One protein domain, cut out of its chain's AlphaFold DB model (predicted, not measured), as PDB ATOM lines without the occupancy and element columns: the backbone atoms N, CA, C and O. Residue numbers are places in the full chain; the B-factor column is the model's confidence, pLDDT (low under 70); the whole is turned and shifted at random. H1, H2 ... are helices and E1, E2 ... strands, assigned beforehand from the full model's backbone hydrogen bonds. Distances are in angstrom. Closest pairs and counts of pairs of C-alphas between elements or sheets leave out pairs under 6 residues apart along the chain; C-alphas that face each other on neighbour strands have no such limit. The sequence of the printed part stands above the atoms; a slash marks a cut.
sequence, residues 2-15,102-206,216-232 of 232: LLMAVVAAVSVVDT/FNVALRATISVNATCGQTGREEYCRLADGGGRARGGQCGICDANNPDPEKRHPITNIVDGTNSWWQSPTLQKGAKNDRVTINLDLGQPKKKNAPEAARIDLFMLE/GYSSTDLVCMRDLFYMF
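This is residues 2 to 15, 102 to 206 and 216 to 232 of the 232 residues of the protein "Laminin N-terminal domain-containing protein" of Anopheles farauti (UniProt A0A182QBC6). Amid little regular structure, a twisted antiparallel sheet, E1, E6, E5, E2, makes a wall grazed by H1 and H2, with hairpin E3-E4 beyond one end. The printed part has 136 residues, 47 in two named helices and six strands, E1 H1 E2 E3 E4 H2 E5 E6, mostly strand. It is compact, radius of gyration of the C-alphas 16.2 A, spanning 55 by 35 by 29 A.

E1, residues 5 to 13, 25.0 A, begins at C-alpha 5 (196.236, 131.809, 258.286). E6, residues 197 to 205, 25.6 A, ends at C-alpha 205 (194.294, 132.052, 252.925). E5 is 179 to 185, E2 109 to 112, E3 122 to 126, E4 138 to 142, H1 104 to 107, H2 155 to 158.

N 9 and O 201 of E1 and E6 are within hydrogen-bond range, 2.8 A. H1 and H2 only graze the sheet.

Cuts at 16 to 101 and 207 to 215 leave C-alpha gaps of 23.2 A and 14.5 A. Residues 216 to 232 are under pLDDT 70.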
ATOM      1  N   LEU A   2     194.026 122.444 260.371       32.56
ATOM      2  CA  LEU A   2     194.581 123.559 259.600       32.56
ATOM      3  C   LEU A   2     194.072 124.839 260.266       32.56
ATOM      4  O   LEU A   2     192.863 125.036 260.342       32.56
ATOM      5  N   LEU A   3     194.987 125.653 260.797       42.22
ATOM      6  CA  LEU A   3     194.681 127.047 261.097       42.22
ATOM      7  C   LEU A   3     194.459 127.749 259.756       42.22
ATOM      8  O   LEU A   3     195.331 127.683 258.887       42.22
ATOM      9  N   MET A   4     193.325 128.428 259.601       51.75
ATOM     10  CA  MET A   4     193.215 129.492 258.607       51.75
ATOM     11  C   MET A   4     194.264 130.546 258.968       51.75
ATOM     12  O   MET A   4     194.244 131.086 260.075       51.75
ATOM     13  N   ALA A   5     195.228 130.781 258.081       55.75
ATOM     14  CA  ALA A   5     196.236 131.809 258.286       55.75
ATOM     15  C   ALA A   5     195.714 133.112 257.682       55.75
ATOM     16  O   ALA A   5     195.549 133.222 256.467       55.75
ATOM     17  N   VAL A   6     195.454 134.098 258.534       62.72
ATOM     18  CA  VAL A   6     195.231 135.469 258.084       62.72
ATOM     19  C   VAL A   6     196.599 136.113 257.929       62.72
ATOM     20  O   VAL A   6     197.337 136.241 258.907       62.72
ATOM     21  N   VAL A   7     196.948 136.503 256.706       71.00
ATOM     22  CA  VAL A   7     198.167 137.273 256.448       71.00
ATOM     23  C   VAL A   7     197.773 138.733 256.308       71.00
ATOM     24  O   VAL A   7     196.990 139.085 255.431       71.00
ATOM     25  N   ALA A   8     198.318 139.578 257.177       78.94
ATOM     26  CA  ALA A   8     198.187 141.021 257.065       78.94
ATOM     27  C   ALA A   8     199.468 141.607 256.462       78.94
ATOM     28  O   ALA A   8     200.567 141.346 256.956       78.94
ATOM     29  N   ALA A   9     199.321 142.401 255.407       81.75
ATOM     30  CA  ALA A   9     200.387 143.215 254.844       81.75
ATOM     31  C   ALA A   9     200.092 144.685 255.146       81.75
ATOM     32  O   ALA A   9     199.075 145.222 254.707       81.75
ATOM     33  N   VAL A  10     200.980 145.329 255.905       82.19
ATOM     34  CA  VAL A  10     200.909 146.767 256.184       82.19
ATOM     35  C   VAL A  10     201.804 147.493 255.190       82.19
ATOM     36  O   VAL A  10     202.973 147.148 255.025       82.19
ATOM     37  N   SER A  11     201.253 148.502 254.531       83.38
ATOM     38  CA  SER A  11     201.969 149.396 253.629       83.38
ATOM     39  C   SER A  11     201.695 150.836 254.028       83.38
ATOM     40  O   SER A  11     200.601 151.186 254.469       83.38
ATOM     41  N   VAL A  12     202.718 151.662 253.903       81.94
ATOM     42  CA  VAL A  12     202.643 153.086 254.187       81.94
ATOM     43  C   VAL A  12     202.463 153.800 252.851       81.94
ATOM     44  O   VAL A  12     203.184 153.500 251.901       81.94
ATOM     45  N   VAL A  13     201.456 154.665 252.755       77.56
ATOM     46  CA  VAL A  13     201.105 155.353 251.511       77.56
ATOM     47  C   VAL A  13     201.586 156.794 251.607       77.56
ATOM     48  O   VAL A  13     201.008 157.603 252.331       77.56
ATOM     49  N   ASP A  14     202.639 157.096 250.852       70.38
ATOM     50  CA  ASP A  14     203.049 158.465 250.559       70.38
ATOM     51  C   ASP A  14     202.242 158.954 249.354       70.38
ATOM     52  O   ASP A  14     202.443 158.526 248.215       70.38
ATOM     53  N   THR A  15     201.297 159.853 249.595       59.75
ATOM     54  CA  THR A  15     200.660 160.659 248.553       59.75
ATOM     55  C   THR A  15     201.662 161.710 248.091       59.75
ATOM     56  O   THR A  15     201.581 162.875 248.464       59.75
ATOM     57  N   PHE A 102     200.781 159.119 271.805       72.88
ATOM     58  CA  PHE A 102     199.338 158.950 271.671       72.88
ATOM     59  C   PHE A 102     199.046 157.986 270.526       72.88
ATOM     60  O   PHE A 102     199.827 157.847 269.588       72.88
ATOM     61  N   ASN A 103     197.901 157.321 270.610       70.94
ATOM     62  CA  ASN A 103     197.445 156.386 269.598       70.94
ATOM     63  C   ASN A 103     196.935 157.152 268.370       70.94
ATOM     64  O   ASN A 103     195.874 157.780 268.415       70.94
ATOM     65  N   VAL A 104     197.713 157.132 267.287       77.62
ATOM     66  CA  VAL A 104     197.412 157.892 266.064       77.62
ATOM     67  C   VAL A 104     196.135 157.376 265.387       77.62
ATOM     68  O   VAL A 104     195.400 158.167 264.799       77.62
ATOM     69  N   ALA A 105     195.807 156.089 265.540       75.44
ATOM     70  CA  ALA A 105     194.628 155.490 264.918       75.44
ATOM     71  C   ALA A 105     193.304 156.069 265.448       75.44
ATOM     72  O   ALA A 105     192.349 156.171 264.687       75.44
ATOM     73  N   LEU A 106     193.245 156.531 266.706       77.56
ATOM     74  CA  LEU A 106     192.024 157.113 267.296       77.56
ATOM     75  C   LEU A 106     191.576 158.423 266.631       77.56
ATOM     76  O   LEU A 106     190.429 158.836 266.782       77.56
ATOM     77  N   ARG A 107     192.489 159.117 265.946       78.31
ATOM     78  CA  ARG A 107     192.198 160.362 265.217       78.31
ATOM     79  C   ARG A 107     192.251 160.179 263.704       78.31
ATOM     80  O   ARG A 107     192.034 161.144 262.978       78.31
ATOM     81  N   ALA A 108     192.551 158.967 263.248       83.69
ATOM     82  CA  ALA A 108     192.627 158.656 261.840       83.69
ATOM     83  C   ALA A 108     191.221 158.513 261.246       83.69
ATOM     84  O   ALA A 108     190.312 157.965 261.875       83.69
ATOM     85  N   THR A 109     191.048 158.952 260.003       88.75
ATOM     86  CA  THR A 109     189.860 158.596 259.228       88.75
ATOM     87  C   THR A 109     190.058 157.186 258.682       88.75
ATOM     88  O   THR A 109     190.995 156.932 257.928       88.75
ATOM     89  N   ILE A 110     189.185 156.257 259.069       91.00
ATOM     90  CA  ILE A 110     189.281 154.847 258.681       91.00
ATOM     91  C   ILE A 110     188.241 154.485 257.616       91.00
ATOM     92  O   ILE A 110     187.074 154.867 257.699       91.00
ATOM     93  N   SER A 111     188.655 153.716 256.613       92.69
ATOM     94  CA  SER A 111     187.772 153.158 255.586       92.69
ATOM     95  C   SER A 111     188.144 151.714 255.271       92.69
ATOM     96  O   SER A 111     189.277 151.289 255.486       92.69
ATOM     97  N   VAL A 112     187.188 150.945 254.758       93.19
ATOM     98  CA  VAL A 112     187.397 149.547 254.371       93.19
ATOM     99  C   VAL A 112     186.591 149.221 253.121       93.19
ATOM    100  O   VAL A 112     185.501 149.760 252.927       93.19
ATOM    101  N   ASN A 113     187.114 148.339 252.270       93.00
ATOM    102  CA  ASN A 113     186.423 147.940 251.041       93.00
ATOM    103  C   ASN A 113     185.203 147.033 251.288       93.00
ATOM    104  O   ASN A 113     184.291 147.017 250.463       93.00
ATOM    105  N   ALA A 114     185.175 146.279 252.390       91.38
ATOM    106  CA  ALA A 114     184.091 145.357 252.700       91.38
ATOM    107  C   ALA A 114     183.914 145.164 254.214       91.38
ATOM    108  O   ALA A 114     184.880 145.123 254.970       91.38
ATOM    109  N   THR A 115     182.671 145.042 254.671       92.06
ATOM    110  CA  THR A 115     182.310 144.748 256.072       92.06
ATOM    111  C   THR A 115     181.158 143.750 256.086       92.06
ATOM    112  O   THR A 115     180.313 143.779 255.187       92.06
ATOM    113  N   CYS A 116     181.115 142.856 257.074       89.94
ATOM    114  CA  CYS A 116     180.030 141.880 257.162       89.94
ATOM    115  C   CYS A 116     178.655 142.559 257.251       89.94
ATOM    116  O   CYS A 116     178.511 143.689 257.723       89.94
ATOM    117  N   GLY A 117     177.623 141.874 256.765       91.94
ATOM    118  CA  GLY A 117     176.245 142.344 256.907       91.94
ATOM    119  C   GLY A 117     175.834 143.514 255.996       91.94
ATOM    120  O   GLY A 117     174.673 143.918 256.035       91.94
ATOM    121  N   GLN A 118     176.728 144.053 255.152       93.00
ATOM    122  CA  GLN A 118     176.421 145.171 254.234       93.00
ATOM    123  C   GLN A 118     175.339 144.832 253.194       93.00
ATOM    124  O   GLN A 118     174.601 145.707 252.752       93.00
ATOM    125  N   THR A 119     175.237 143.559 252.801       90.44
ATOM    126  CA  THR A 119     174.239 143.058 251.834       90.44
ATOM    127  C   THR A 119     173.078 142.322 252.515       90.44
ATOM    128  O   THR A 119     172.388 141.522 251.886       90.44
ATOM    129  N   GLY A 120     172.873 142.579 253.810       90.31
ATOM    130  CA  GLY A 120     171.888 141.909 254.656       90.31
ATOM    131  C   GLY A 120     172.507 140.845 255.559       90.31
ATOM    132  O   GLY A 120     173.724 140.673 255.592       90.31
ATOM    133  N   ARG A 121     171.644 140.121 256.279       90.81
ATOM    134  CA  ARG A 121     172.018 139.138 257.305       90.81
ATOM    135  C   ARG A 121     173.074 138.138 256.819       90.81
ATOM    136  O   ARG A 121     172.937 137.516 255.763       90.81
ATOM    137  N   GLU A 122     174.103 137.963 257.634       86.81
ATOM    138  CA  GLU A 122     175.242 137.090 257.388       86.81
ATOM    139  C   GLU A 122     175.536 136.251 258.636       86.81
ATOM    140  O   GLU A 122     175.566 136.771 259.750       86.81
ATOM    141  N   GLU A 123     175.714 134.941 258.466       84.81
ATOM    142  CA  GLU A 123     176.049 134.031 259.564       84.81
ATOM    143  C   GLU A 123     177.556 133.803 259.598       84.81
ATOM    144  O   GLU A 123     178.200 133.678 258.558       84.81
ATOM    145  N   TYR A 124     178.124 133.748 260.796       79.50
ATOM    146  CA  TYR A 124     179.558 133.598 260.984       79.50
ATOM    147  C   TYR A 124     179.840 132.635 262.129       79.50
ATOM    148  O   TYR A 124     179.078 132.616 263.090       79.50
ATOM    149  N   CYS A 125     180.932 131.870 262.086       75.31
ATOM    150  CA  CYS A 125     181.334 131.040 263.219       75.31
ATOM    151  C   CYS A 125     182.799 131.244 263.602       75.31
ATOM    152  O   CYS A 125     183.688 131.377 262.765       75.31
ATOM    153  N   ARG A 126     183.038 131.269 264.913       69.06
ATOM    154  CA  ARG A 126     184.368 131.313 265.518       69.06
ATOM    155  C   ARG A 126     184.761 129.905 265.928       69.06
ATOM    156  O   ARG A 126     183.970 129.203 266.569       69.06
ATOM    157  N   LEU A 127     185.985 129.494 265.607       58.62
ATOM    158  CA  LEU A 127     186.556 128.328 266.271       58.62
ATOM    159  C   LEU A 127     186.792 128.693 267.736       58.62
ATOM    160  O   LEU A 127     187.329 129.753 268.035       58.62
ATOM    161  N   ALA A 128     186.355 127.831 268.649       54.94
ATOM    162  CA  ALA A 128     186.633 128.012 270.063       54.94
ATOM    163  C   ALA A 128     188.120 127.734 270.336       54.94
ATOM    164  O   ALA A 128     188.614 126.648 270.025       54.94
ATOM    165  N   ASP A 129     188.809 128.688 270.959       52.38
ATOM    166  CA  ASP A 129     190.144 128.476 271.514       52.38
ATOM    167  C   ASP A 129     190.019 127.662 272.808       52.38
ATOM    168  O   ASP A 129     189.718 128.187 273.879       52.38
ATOM    169  N   GLY A 130     190.195 126.343 272.719       46.44
ATOM    170  CA  GLY A 130     190.145 125.488 273.904       46.44
ATOM    171  C   GLY A 130     190.412 124.018 273.616       46.44
ATOM    172  O   GLY A 130     189.573 123.314 273.060       46.44
ATOM    173  N   GLY A 131     191.582 123.536 274.041       47.75
ATOM    174  CA  GLY A 131     191.931 122.119 274.038       47.75
ATOM    175  C   GLY A 131     190.954 121.299 274.879       47.75
ATOM    176  O   GLY A 131     190.906 121.417 276.098       47.75
ATOM    177  N   GLY A 132     190.176 120.444 274.225       44.50
ATOM    178  CA  GLY A 132     189.223 119.558 274.884       44.50
ATOM    179  C   GLY A 132     188.024 119.293 273.987       44.50
ATOM    180  O   GLY A 132     187.716 120.065 273.090       44.50
ATOM    181  N   ARG A 133     187.360 118.156 274.182       44.44
ATOM    182  CA  ARG A 133     186.333 117.581 273.295       44.44
ATOM    183  C   ARG A 133     184.991 118.350 273.264       44.44
ATOM    184  O   ARG A 133     183.945 117.719 273.147       44.44
ATOM    185  N   ALA A 134     184.994 119.681 273.321       47.12
ATOM    186  CA  ALA A 134     183.815 120.513 273.086       47.12
ATOM    187  C   ALA A 134     183.740 120.879 271.593       47.12
ATOM    188  O   ALA A 134     184.277 121.881 271.129       47.12
ATOM    189  N   ARG A 135     183.110 119.994 270.815       53.34
ATOM    190  CA  ARG A 135     182.858 120.160 269.377       53.34
ATOM    191  C   ARG A 135     181.721 121.160 269.131       53.34
ATOM    192  O   ARG A 135     180.593 120.751 268.878       53.34
ATOM    193  N   GLY A 136     182.012 122.452 269.175       51.75
ATOM    194  CA  GLY A 136     181.065 123.469 268.726       51.75
ATOM    195  C   GLY A 136     181.763 124.795 268.478       51.75
ATOM    196  O   GLY A 136     182.233 125.419 269.422       51.75
ATOM    197  N   GLY A 137     181.848 125.214 267.214       60.56
ATOM    198  CA  GLY A 137     182.165 126.607 266.905       60.56
ATOM    199  C   GLY A 137     181.059 127.507 267.457       60.56
ATOM    200  O   GLY A 137     179.884 127.139 267.415       60.56
ATOM    201  N   GLN A 138     181.423 128.666 268.003       68.88
ATOM    202  CA  GLN A 138     180.435 129.660 268.421       68.88
ATOM    203  C   GLN A 138     180.002 130.437 267.180       68.88
ATOM    204  O   GLN A 138     180.777 131.231 266.644       68.88
ATOM    205  N   CYS A 139     178.789 130.166 266.704       78.94
ATOM    206  CA  CYS A 139     178.202 130.869 265.573       78.94
ATOM    207  C   CYS A 139     177.381 132.079 266.030       78.94
ATOM    208  O   CYS A 139     176.712 132.033 267.061       78.94
ATOM    209  N   GLY A 140     177.431 133.153 265.249       83.62
ATOM    210  CA  GLY A 140     176.709 134.399 265.458       83.62
ATOM    211  C   GLY A 140     176.174 134.964 264.146       83.62
ATOM    212  O   GLY A 140     176.338 134.375 263.076       83.62
ATOM    213  N   ILE A 141     175.509 136.115 264.244       87.19
ATOM    214  CA  ILE A 141     174.907 136.824 263.114       87.19
ATOM    215  C   ILE A 141     175.511 138.217 263.025       87.19
ATOM    216  O   ILE A 141     175.491 138.944 264.013       87.19
ATOM    217  N   CYS A 142     175.976 138.585 261.834       89.00
ATOM    218  CA  CYS A 142     176.332 139.948 261.483       89.00
ATOM    219  C   CYS A 142     175.301 140.523 260.507       89.00
ATOM    220  O   CYS A 142     174.967 139.917 259.489       89.00
ATOM    221  N   ASP A 143     174.783 141.701 260.818       94.56
ATOM    222  CA  ASP A 143     173.834 142.420 259.978       94.56
ATOM    223  C   ASP A 143     173.992 143.920 260.228       94.56
ATOM    224  O   ASP A 143     173.696 144.409 261.316       94.56
ATOM    225  N   ALA A 144     174.459 144.653 259.216       95.00
ATOM    226  CA  ALA A 144     174.775 146.072 259.344       95.00
ATOM    227  C   ALA A 144     173.536 146.934 259.646       95.00
ATOM    228  O   ALA A 144     173.664 147.988 260.266       95.00
ATOM    229  N   ASN A 145     172.345 146.469 259.251       95.19
ATOM    230  CA  ASN A 145     171.078 147.172 259.454       95.19
ATOM    231  C   ASN A 145     170.280 146.620 260.644       95.19
ATOM    232  O   ASN A 145     169.137 147.030 260.863       95.19
ATOM    233  N   ASN A 146     170.848 145.688 261.417       95.38
ATOM    234  CA  ASN A 146     170.156 145.126 262.567       95.38
ATOM    235  C   ASN A 146     169.900 146.214 263.613       95.38
ATOM    236  O   ASN A 146     170.807 147.005 263.851       95.38
ATOM    237  N   PRO A 147     168.742 146.265 264.290       93.88
ATOM    238  CA  PRO A 147     168.539 147.186 265.411       93.88
ATOM    239  C   PRO A 147     169.488 146.904 266.586       93.88
ATOM    240  O   PRO A 147     169.887 147.836 267.285       93.88
ATOM    241  N   ASP A 148     169.885 145.644 266.763       93.75
ATOM    242  CA  ASP A 148     170.784 145.187 267.819       93.75
ATOM    243  C   ASP A 148     172.253 145.565 267.520       93.75
ATOM    244  O   ASP A 148     172.809 145.071 266.531       93.75
ATOM    245  N   PRO A 149     172.906 146.423 268.334       91.06
ATOM    246  CA  PRO A 149     174.309 146.796 268.137       91.06
ATOM    247  C   PRO A 149     175.272 145.612 268.229       91.06
ATOM    248  O   PRO A 149     176.282 145.627 267.533       91.06
ATOM    249  N   GLU A 150     174.952 144.569 268.998       89.31
ATOM    250  CA  GLU A 150     175.820 143.393 269.170       89.31
ATOM    251  C   GLU A 150     175.940 142.553 267.891       89.31
ATOM    252  O   GLU A 150     176.835 141.719 267.768       89.31
ATOM    253  N   LYS A 151     175.047 142.778 266.921       91.81
ATOM    254  CA  LYS A 151     175.071 142.146 265.593       91.81
ATOM    255  C   LYS A 151     175.682 143.052 264.521       91.81
ATOM    256  O   LYS A 151     175.699 142.678 263.348       91.81
ATOM    257  N   ARG A 152     176.153 144.249 264.891       93.81
ATOM    258  CA  ARG A 152     176.777 145.225 263.987       93.81
ATOM    259  C   ARG A 152     178.271 145.326 264.281       93.81
ATOM    260  O   ARG A 152     178.675 145.626 265.399       93.81
ATOM    261  N   HIS A 153     179.097 145.155 263.249       92.12
ATOM    262  CA  HIS A 153     180.561 145.209 263.375       92.12
ATOM    263  C   HIS A 153     181.197 146.189 262.372       92.12
ATOM    264  O   HIS A 153     181.985 145.770 261.518       92.12
ATOM    265  N   PRO A 154     180.828 147.487 262.406       94.25
ATOM    266  CA  PRO A 154     181.344 148.487 261.475       94.25
ATOM    267  C   PRO A 154     182.840 148.759 261.672       94.25
ATOM    268  O   PRO A 154     183.405 148.508 262.733       94.25
ATOM    269  N   ILE A 155     183.481 149.327 260.644       91.88
ATOM    270  CA  ILE A 155     184.922 149.640 260.653       91.88
ATOM    271  C   ILE A 155     185.317 150.642 261.744       91.88
ATOM    272  O   ILE A 155     186.437 150.622 262.244       91.88
ATOM    273  N   THR A 156     184.372 151.477 262.168       90.69
ATOM    274  CA  THR A 156     184.556 152.456 263.243       90.69
ATOM    275  C   THR A 156     184.852 151.813 264.593       90.69
ATOM    276  O   THR A 156     185.532 152.436 265.400       90.69
ATOM    277  N   ASN A 157     184.427 150.562 264.820       88.75
ATOM    278  CA  ASN A 157     184.689 149.836 266.067       88.75
ATOM    279  C   ASN A 157     186.187 149.645 266.343       88.75
ATOM    280  O   ASN A 157     186.583 149.385 267.468       88.75
ATOM    281  N   ILE A 158     187.031 149.755 265.315       84.44
ATOM    282  CA  ILE A 158     188.483 149.649 265.471       84.44
ATOM    283  C   ILE A 158     189.065 150.885 266.159       84.44
ATOM    284  O   ILE A 158     190.076 150.783 266.840       84.44
ATOM    285  N   VAL A 159     188.465 152.060 265.964       84.75
ATOM    286  CA  VAL A 159     189.028 153.352 266.391       84.75
ATOM    287  C   VAL A 159     188.182 154.045 267.459       84.75
ATOM    288  O   VAL A 159     188.522 155.141 267.891       84.75
ATOM    289  N   ASP A 160     187.093 153.416 267.907       83.94
ATOM    290  CA  ASP A 160     186.163 153.998 268.882       83.94
ATOM    291  C   ASP A 160     186.641 153.894 270.345       83.94
ATOM    292  O   ASP A 160     186.043 154.496 271.237       83.94
ATOM    293  N   GLY A 161     187.731 153.159 270.597       79.56
ATOM    294  CA  GLY A 161     188.296 152.951 271.932       79.56
ATOM    295  C   GLY A 161     187.475 152.014 272.828       79.56
ATOM    296  O   GLY A 161     187.755 151.919 274.025       79.56
ATOM    297  N   THR A 162     186.466 151.333 272.284       83.25
ATOM    298  CA  THR A 162     185.656 150.332 272.988       83.25
ATOM    299  C   THR A 162     186.215 148.917 272.786       83.25
ATOM    300  O   THR A 162     187.170 148.699 272.049       83.25
ATOM    301  N   ASN A 163     185.619 147.918 273.447       82.62
ATOM    302  CA  ASN A 163     185.956 146.501 273.233       82.62
ATOM    303  C   ASN A 163     185.214 145.872 272.037       82.62
ATOM    304  O   ASN A 163     185.246 144.646 271.862       82.62
ATOM    305  N   SER A 164     184.504 146.689 271.259       85.62
ATOM    306  CA  SER A 164     183.845 146.258 270.031       85.62
ATOM    307  C   SER A 164     184.893 145.897 268.975       85.62
ATOM    308  O   SER A 164     186.050 146.297 269.056       85.62
ATOM    309  N   TRP A 165     184.511 145.111 267.973       87.50
ATOM    310  CA  TRP A 165     185.404 144.746 266.870       87.50
ATOM    311  C   TRP A 165     184.746 145.057 265.532       87.50
ATOM    312  O   TRP A 165     183.517 145.104 265.417       87.50
ATOM    313  N   TRP A 166     185.576 145.239 264.512       91.62
ATOM    314  CA  TRP A 166     185.147 145.185 263.122       91.62
ATOM    315  C   TRP A 166     185.291 143.762 262.586       91.62
ATOM    316  O   TRP A 166     186.175 143.007 263.006       91.62
ATOM    317  N   GLN A 167     184.443 143.408 261.621       88.12
ATOM    318  CA  GLN A 167     184.446 142.082 261.024       88.12
ATOM    319  C   GLN A 167     184.328 142.131 259.497       88.12
ATOM    320  O   GLN A 167     183.439 142.775 258.929       88.12
ATOM    321  N   SER A 168     185.221 141.392 258.832       88.62
ATOM    322  CA  SER A 168     185.170 141.164 257.389       88.62
ATOM    323  C   SER A 168     183.943 140.333 256.993       88.62
ATOM    324  O   SER A 168     183.456 139.537 257.801       88.62
ATOM    325  N   PRO A 169     183.459 140.437 255.743       87.12
ATOM    326  CA  PRO A 169     182.536 139.441 255.217       87.12
ATOM    327  C   PRO A 169     183.174 138.046 255.204       87.12
ATOM    328  O   PRO A 169     184.394 137.896 255.123       87.12
ATOM    329  N   THR A 170     182.329 137.030 255.229       77.75
ATOM    330  CA  THR A 170     182.689 135.621 255.082       77.75
ATOM    331  C   THR A 170     183.102 135.297 253.646       77.75
ATOM    332  O   THR A 170     182.614 135.893 252.676       77.75
ATOM    333  N   LEU A 171     183.955 134.284 253.487       77.69
ATOM    334  CA  LEU A 171     184.311 133.750 252.165       77.69
ATOM    335  C   LEU A 171     183.114 133.091 251.460       77.69
ATOM    336  O   LEU A 171     183.033 133.114 250.232       77.69
ATOM    337  N   GLN A 172     182.122 132.606 252.217       73.69
ATOM    338  CA  GLN A 172     180.869 132.062 251.674       73.69
ATOM    339  C   GLN A 172     180.102 133.071 250.800       73.69
ATOM    340  O   GLN A 172     179.404 132.674 249.866       73.69
ATOM    341  N   LYS A 173     180.233 134.379 251.067       75.88
ATOM    342  CA  LYS A 173     179.610 135.442 250.258       75.88
ATOM    343  C   LYS A 173     180.316 135.679 248.916       75.88
ATOM    344  O   LYS A 173     179.739 136.338 248.048       75.88
ATOM    345  N   GLY A 174     181.528 135.158 248.722       76.81
ATOM    346  CA  GLY A 174     182.219 135.155 247.435       76.81
ATOM    347  C   GLY A 174     183.735 135.284 247.542       76.81
ATOM    348  O   GLY A 174     184.261 135.903 248.464       76.81
ATOM    349  N   ALA A 175     184.427 134.779 246.516       78.94
ATOM    350  CA  ALA A 175     185.889 134.781 246.431       78.94
ATOM    351  C   ALA A 175     186.506 136.183 246.517       78.94
ATOM    352  O   ALA A 175     187.588 136.321 247.048       78.94
ATOM    353  N   LYS A 176     185.793 137.235 246.088       82.12
ATOM    354  CA  LYS A 176     186.236 138.640 246.202       82.12
ATOM    355  C   LYS A 176     186.520 139.106 247.637       82.12
ATOM    356  O   LYS A 176     187.074 140.184 247.818       82.12
ATOM    357  N   ASN A 177     186.052 138.356 248.634       80.19
ATOM    358  CA  ASN A 177     186.289 138.655 250.038       80.19
ATOM    359  C   ASN A 177     187.625 138.076 250.526       80.19
ATOM    360  O   ASN A 177     188.000 138.368 251.651       80.19
ATOM    361  N   ASP A 178     188.353 137.303 249.710       81.00
ATOM    362  CA  ASP A 178     189.689 136.769 250.020       81.00
ATOM    363  C   ASP A 178     190.721 137.855 250.357       81.00
ATOM    364  O   ASP A 178     191.643 137.609 251.139       81.00
ATOM    365  N   ARG A 179     190.529 139.062 249.816       86.50
ATOM    366  CA  ARG A 179     191.305 140.264 250.107       86.50
ATOM    367  C   ARG A 179     190.417 141.391 250.623       86.50
ATOM    368  O   ARG A 179     189.603 141.967 249.896       86.50
ATOM    369  N   VAL A 180     190.670 141.800 251.860       88.12
ATOM    370  CA  VAL A 180     190.028 142.963 252.479       88.12
ATOM    371  C   VAL A 180     191.067 144.040 252.737       88.12
ATOM    372  O   VAL A 180     192.130 143.775 253.286       88.12
ATOM    373  N   THR A 181     190.762 145.264 252.336       90.50
ATOM    374  CA  THR A 181     191.660 146.409 252.459       90.50
ATOM    375  C   THR A 181     191.083 147.404 253.438       90.50
ATOM    376  O   THR A 181     189.987 147.920 253.208       90.50
ATOM    377  N   ILE A 182     191.872 147.752 254.447       90.88
ATOM    378  CA  ILE A 182     191.609 148.843 255.379       90.88
ATOM    379  C   ILE A 182     192.563 149.997 255.050       90.88
ATOM    380  O   ILE A 182     193.770 149.785 254.934       90.88
ATOM    381  N   ASN A 183     192.038 151.215 254.913       90.81
ATOM    382  CA  ASN A 183     192.839 152.432 254.786       90.81
ATOM    383  C   ASN A 183     192.649 153.300 256.035       90.81
ATOM    384  O   ASN A 183     191.512 153.541 256.448       90.81
ATOM    385  N   LEU A 184     193.751 153.783 256.598       89.00
ATOM    386  CA  LEU A 184     193.802 154.775 257.667       89.00
ATOM    387  C   LEU A 184     194.448 156.045 257.117       89.00
ATOM    388  O   LEU A 184     195.626 156.028 256.779       89.00
ATOM    389  N   ASP A 185     193.704 157.140 257.071       88.31
ATOM    390  CA  ASP A 185     194.246 158.483 256.865       88.31
ATOM    391  C   ASP A 185     194.574 159.084 258.233       88.31
ATOM    392  O   ASP A 185     193.685 159.258 259.068       88.31
ATOM    393  N   LEU A 186     195.851 159.362 258.484       83.31
ATOM    394  CA  LEU A 186     196.346 159.771 259.799       83.31
ATOM    395  C   LEU A 186     196.094 161.259 260.094       83.31
ATOM    396  O   LEU A 186     196.343 161.695 261.221       83.31
ATOM    397  N   GLY A 187     195.642 162.044 259.106       77.25
ATOM    398  CA  GLY A 187     195.325 163.466 259.264       77.25
ATOM    399  C   GLY A 187     196.514 164.334 259.696       77.25
ATOM    400  O   GLY A 187     196.330 165.402 260.284       77.25
ATOM    401  N   GLN A 188     197.744 163.866 259.469       76.62
ATOM    402  CA  GLN A 188     198.954 164.605 259.821       76.62
ATOM    403  C   GLN A 188     199.191 165.743 258.815       76.62
ATOM    404  O   GLN A 188     198.890 165.585 257.633       76.62
ATOM    405  N   PRO A 189     199.733 166.902 259.243       72.81
ATOM    406  CA  PRO A 189     200.086 167.962 258.307       72.81
ATOM    407  C   PRO A 189     201.131 167.443 257.321       72.81
ATOM    408  O   PRO A 189     202.127 166.854 257.753       72.81
ATOM    409  N   LYS A 190     200.915 167.710 256.027       67.88
ATOM    410  CA  LYS A 190     201.822 167.310 254.948       67.88
ATOM    411  C   LYS A 190     203.242 167.758 255.274       67.88
ATOM    412  O   LYS A 190     203.538 168.953 255.352       67.88
ATOM    413  N   LYS A 191     204.126 166.797 255.522       70.38
ATOM    414  CA  LYS A 191     205.559 167.030 255.712       70.38
ATOM    415  C   LYS A 191     206.282 166.232 254.648       70.38
ATOM    416  O   LYS A 191     205.931 165.085 254.396       70.38
ATOM    417  N   LYS A 192     207.331 166.822 254.071       65.00
ATOM    418  CA  LYS A 192     208.223 166.096 253.165       65.00
ATOM    419  C   LYS A 192     208.709 164.827 253.877       65.00
ATOM    420  O   LYS A 192     209.307 164.931 254.950       65.00
ATOM    421  N   ASN A 193     208.441 163.668 253.278       66.88
ATOM    422  CA  ASN A 193     208.809 162.334 253.773       66.88
ATOM    423  C   ASN A 193     208.051 161.848 255.026       66.88
ATOM    424  O   ASN A 193     208.594 161.034 255.777       66.88
ATOM    425  N   ALA A 194     206.842 162.354 255.295       67.62
ATOM    426  CA  ALA A 194     205.976 161.808 256.338       67.62
ATOM    427  C   ALA A 194     204.764 161.100 255.723       67.62
ATOM    428  O   ALA A 194     204.124 161.669 254.840       67.62
ATOM    429  N   PRO A 195     204.402 159.916 256.235       68.19
ATOM    430  CA  PRO A 195     203.281 159.182 255.694       68.19
ATOM    431  C   PRO A 195     201.945 159.790 256.092       68.19
ATOM    432  O   PRO A 195     201.650 159.975 257.275       68.19
ATOM    433  N   GLU A 196     201.123 160.067 255.090       79.88
ATOM    434  CA  GLU A 196     199.799 160.664 255.273       79.88
ATOM    435  C   GLU A 196     198.744 159.583 255.537       79.88
ATOM    436  O   GLU A 196     197.789 159.804 256.285       79.88
ATOM    437  N   ALA A 197     198.959 158.376 255.006       84.44
ATOM    438  CA  ALA A 197     198.058 157.252 255.185       84.44
ATOM    439  C   ALA A 197     198.793 155.918 255.380       84.44
ATOM    440  O   ALA A 197     199.930 155.710 254.950       84.44
ATOM    441  N   ALA A 198     198.100 154.974 256.004       86.50
ATOM    442  CA  ALA A 198     198.491 153.580 256.101       86.50
ATOM    443  C   ALA A 198     197.418 152.699 255.457       86.50
ATOM    444  O   ALA A 198     196.218 152.940 255.583       86.50
ATOM    445  N   ARG A 199     197.854 151.645 254.777       88.94
ATOM    446  CA  ARG A 199     196.988 150.665 254.131       88.94
ATOM    447  C   ARG A 199     197.324 149.277 254.647       88.94
ATOM    448  O   ARG A 199     198.475 148.849 254.594       88.94
ATOM    449  N   ILE A 200     196.300 148.564 255.097       87.62
ATOM    450  CA  ILE A 200     196.398 147.203 255.616       87.62
ATOM    451  C   ILE A 200     195.585 146.293 254.708       87.62
ATOM    452  O   ILE A 200     194.363 146.403 254.629       87.62
ATOM    453  N   ASP A 201     196.276 145.399 254.010       87.12
ATOM    454  CA  ASP A 201     195.663 144.365 253.185       87.12
ATOM    455  C   ASP A 201     195.635 143.041 253.960       87.12
ATOM    456  O   ASP A 201     196.668 142.521 254.381       87.12
ATOM    457  N   LEU A 202     194.433 142.504 254.149       84.06
ATOM    458  CA  LEU A 202     194.152 141.243 254.823       84.06
ATOM    459  C   LEU A 202     193.859 140.178 253.783       84.06
ATOM    460  O   LEU A 202     192.896 140.303 253.028       84.06
ATOM    461  N   PHE A 203     194.668 139.130 253.781       79.25
ATOM    462  CA  PHE A 203     194.505 137.974 252.915       79.25
ATOM    463  C   PHE A 203     194.022 136.791 253.749       79.25
ATOM    464  O   PHE A 203     194.734 136.307 254.637       79.25
ATOM    465  N   MET A 204     192.804 136.336 253.469       72.56
ATOM    466  CA  MET A 204     192.261 135.102 254.028       72.56
ATOM    467  C   MET A 204     192.752 133.935 253.170       72.56
ATOM    468  O   MET A 204     192.257 133.716 252.068       72.56
ATOM    469  N   LEU A 205     193.769 133.211 253.645       58.88
ATOM    470  CA  LEU A 205     194.294 132.052 252.925       58.88
ATOM    471  C   LEU A 205     193.413 130.829 253.188       58.88
ATOM    472  O   LEU A 205     193.295 130.386 254.331       58.88
ATOM    473  N   GLU A 206     192.836 130.257 252.128       53.69
ATOM    474  CA  GLU A 206     192.167 128.959 252.221       53.69
ATOM    475  C   GLU A 206     193.157 127.850 252.648       53.69
ATOM    476  O   GLU A 206     194.338 127.868 252.273       53.69
ATOM    477  N   GLY A 216     179.765 120.542 253.571       39.38
ATOM    478  CA  GLY A 216     179.554 121.967 253.330       39.38
ATOM    479  C   GLY A 216     180.551 122.809 254.122       39.38
ATOM    480  O   GLY A 216     180.849 122.481 255.270       39.38
ATOM    481  N   TYR A 217     181.100 123.831 253.464       38.66
ATOM    482  CA  TYR A 217     182.080 124.771 253.998       38.66
ATOM    483  C   TYR A 217     181.705 125.177 255.428       38.66
ATOM    484  O   TYR A 217     180.803 125.984 255.651       38.66
ATOM    485  N   SER A 218     182.354 124.548 256.410       41.06
ATOM    486  CA  SER A 218     182.167 124.869 257.818       41.06
ATOM    487  C   SER A 218     182.743 126.262 258.010       41.06
ATOM    488  O   SER A 218     183.935 126.436 257.815       41.06
ATOM    489  N   SER A 219     181.881 127.225 258.337       45.41
ATOM    490  CA  SER A 219     182.166 128.648 258.560       45.41
ATOM    491  C   SER A 219     183.376 128.853 259.485       45.41
ATOM    492  O   SER A 219     183.245 128.936 260.700       45.41
ATOM    493  N   THR A 220     184.584 128.870 258.935       49.06
ATOM    494  CA  THR A 220     185.827 129.132 259.681       49.06
ATOM    495  C   THR A 220     186.492 130.429 259.214       49.06
ATOM    496  O   THR A 220     187.654 130.682 259.511       49.06
ATOM    497  N   ASP A 221     185.736 131.264 258.498       51.19
ATOM    498  CA  ASP A 221     186.254 132.241 257.540       51.19
ATOM    499  C   ASP A 221     186.080 133.673 258.053       51.19
ATOM    500  O   ASP A 221     185.324 134.456 257.475       51.19
ATOM    501  N   LEU A 222     186.705 134.009 259.183       55.50
ATOM    502  CA  LEU A 222     186.595 135.351 259.757       55.50
ATOM    503  C   LEU A 222     187.942 135.917 260.166       55.50
ATOM    504  O   LEU A 222     188.644 135.340 260.997       55.50
ATOM    505  N   VAL A 223     188.218 137.132 259.695       57.28
ATOM    506  CA  VAL A 223     189.155 138.030 260.363       57.28
ATOM    507  C   VAL A 223     188.351 138.885 261.338       57.28
ATOM    508  O   VAL A 223     187.690 139.846 260.950       57.28
ATOM    509  N   CYS A 224     188.380 138.523 262.619       55.16
ATOM    510  CA  CYS A 224     187.971 139.436 263.684       55.16
ATOM    511  C   CYS A 224     189.204 140.258 264.065       55.16
ATOM    512  O   CYS A 224     190.040 139.777 264.828       55.16
ATOM    513  N   MET A 225     189.348 141.474 263.533       52.56
ATOM    514  CA  MET A 225     190.370 142.387 264.045       52.56
ATOM    515  C   MET A 225     189.764 143.215 265.167       52.56
ATOM    516  O   MET A 225     189.072 144.204 264.935       52.56
ATOM    517  N   ARG A 226     190.010 142.760 266.398       49.25
ATOM    518  CA  ARG A 226     189.804 143.584 267.590       49.25
ATOM    519  C   ARG A 226     190.970 144.551 267.797       49.25
ATOM    520  O   ARG A 226     190.750 145.684 268.191       49.25
ATOM    521  N   ASP A 227     192.180 144.134 267.419       43.12
ATOM    522  CA  ASP A 227     193.397 144.874 267.733       43.12
ATOM    523  C   ASP A 227     194.225 145.214 266.482       43.12
ATOM    524  O   ASP A 227     195.315 144.687 266.263       43.12
ATOM    525  N   LEU A 228     193.747 146.166 265.675       47.22
ATOM    526  CA  LEU A 228     194.640 146.918 264.773       47.22
ATOM    527  C   LEU A 228     195.665 147.749 265.576       47.22
ATOM    528  O   LEU A 228     196.703 148.146 265.056       47.22
ATOM    529  N   PHE A 229     195.381 147.977 266.862       39.34
ATOM    530  CA  PHE A 229     196.210 148.723 267.802       39.34
ATOM    531  C   PHE A 229     197.566 148.084 268.114       39.34
ATOM    532  O   PHE A 229     198.462 148.800 268.536       39.34
ATOM    533  N   TYR A 230     197.758 146.778 267.894       38.28
ATOM    534  CA  TYR A 230     199.080 146.155 268.056       38.28
ATOM    535  C   TYR A 230     199.969 146.261 266.802       38.28
ATOM    536  O   TYR A 230     201.102 145.782 266.832       38.28
ATOM    537  N   MET A 231     199.489 146.869 265.705       37.81
ATOM    538  CA  MET A 231     200.292 147.107 264.492       37.81
ATOM    539  C   MET A 231     200.910 148.512 264.396       37.81
ATOM    540  O   MET A 231     201.728 148.712 263.497       37.81
ATOM    541  N   PHE A 232     200.566 149.458 265.283       36.41
ATOM    542  CA  PHE A 232     201.064 150.843 265.248       36.41
ATOM    543  C   PHE A 232     201.604 151.322 266.596       36.41
ATOM    544  O   PHE A 232     200.943 151.063 267.624       36.41
TER     545      PHE A 232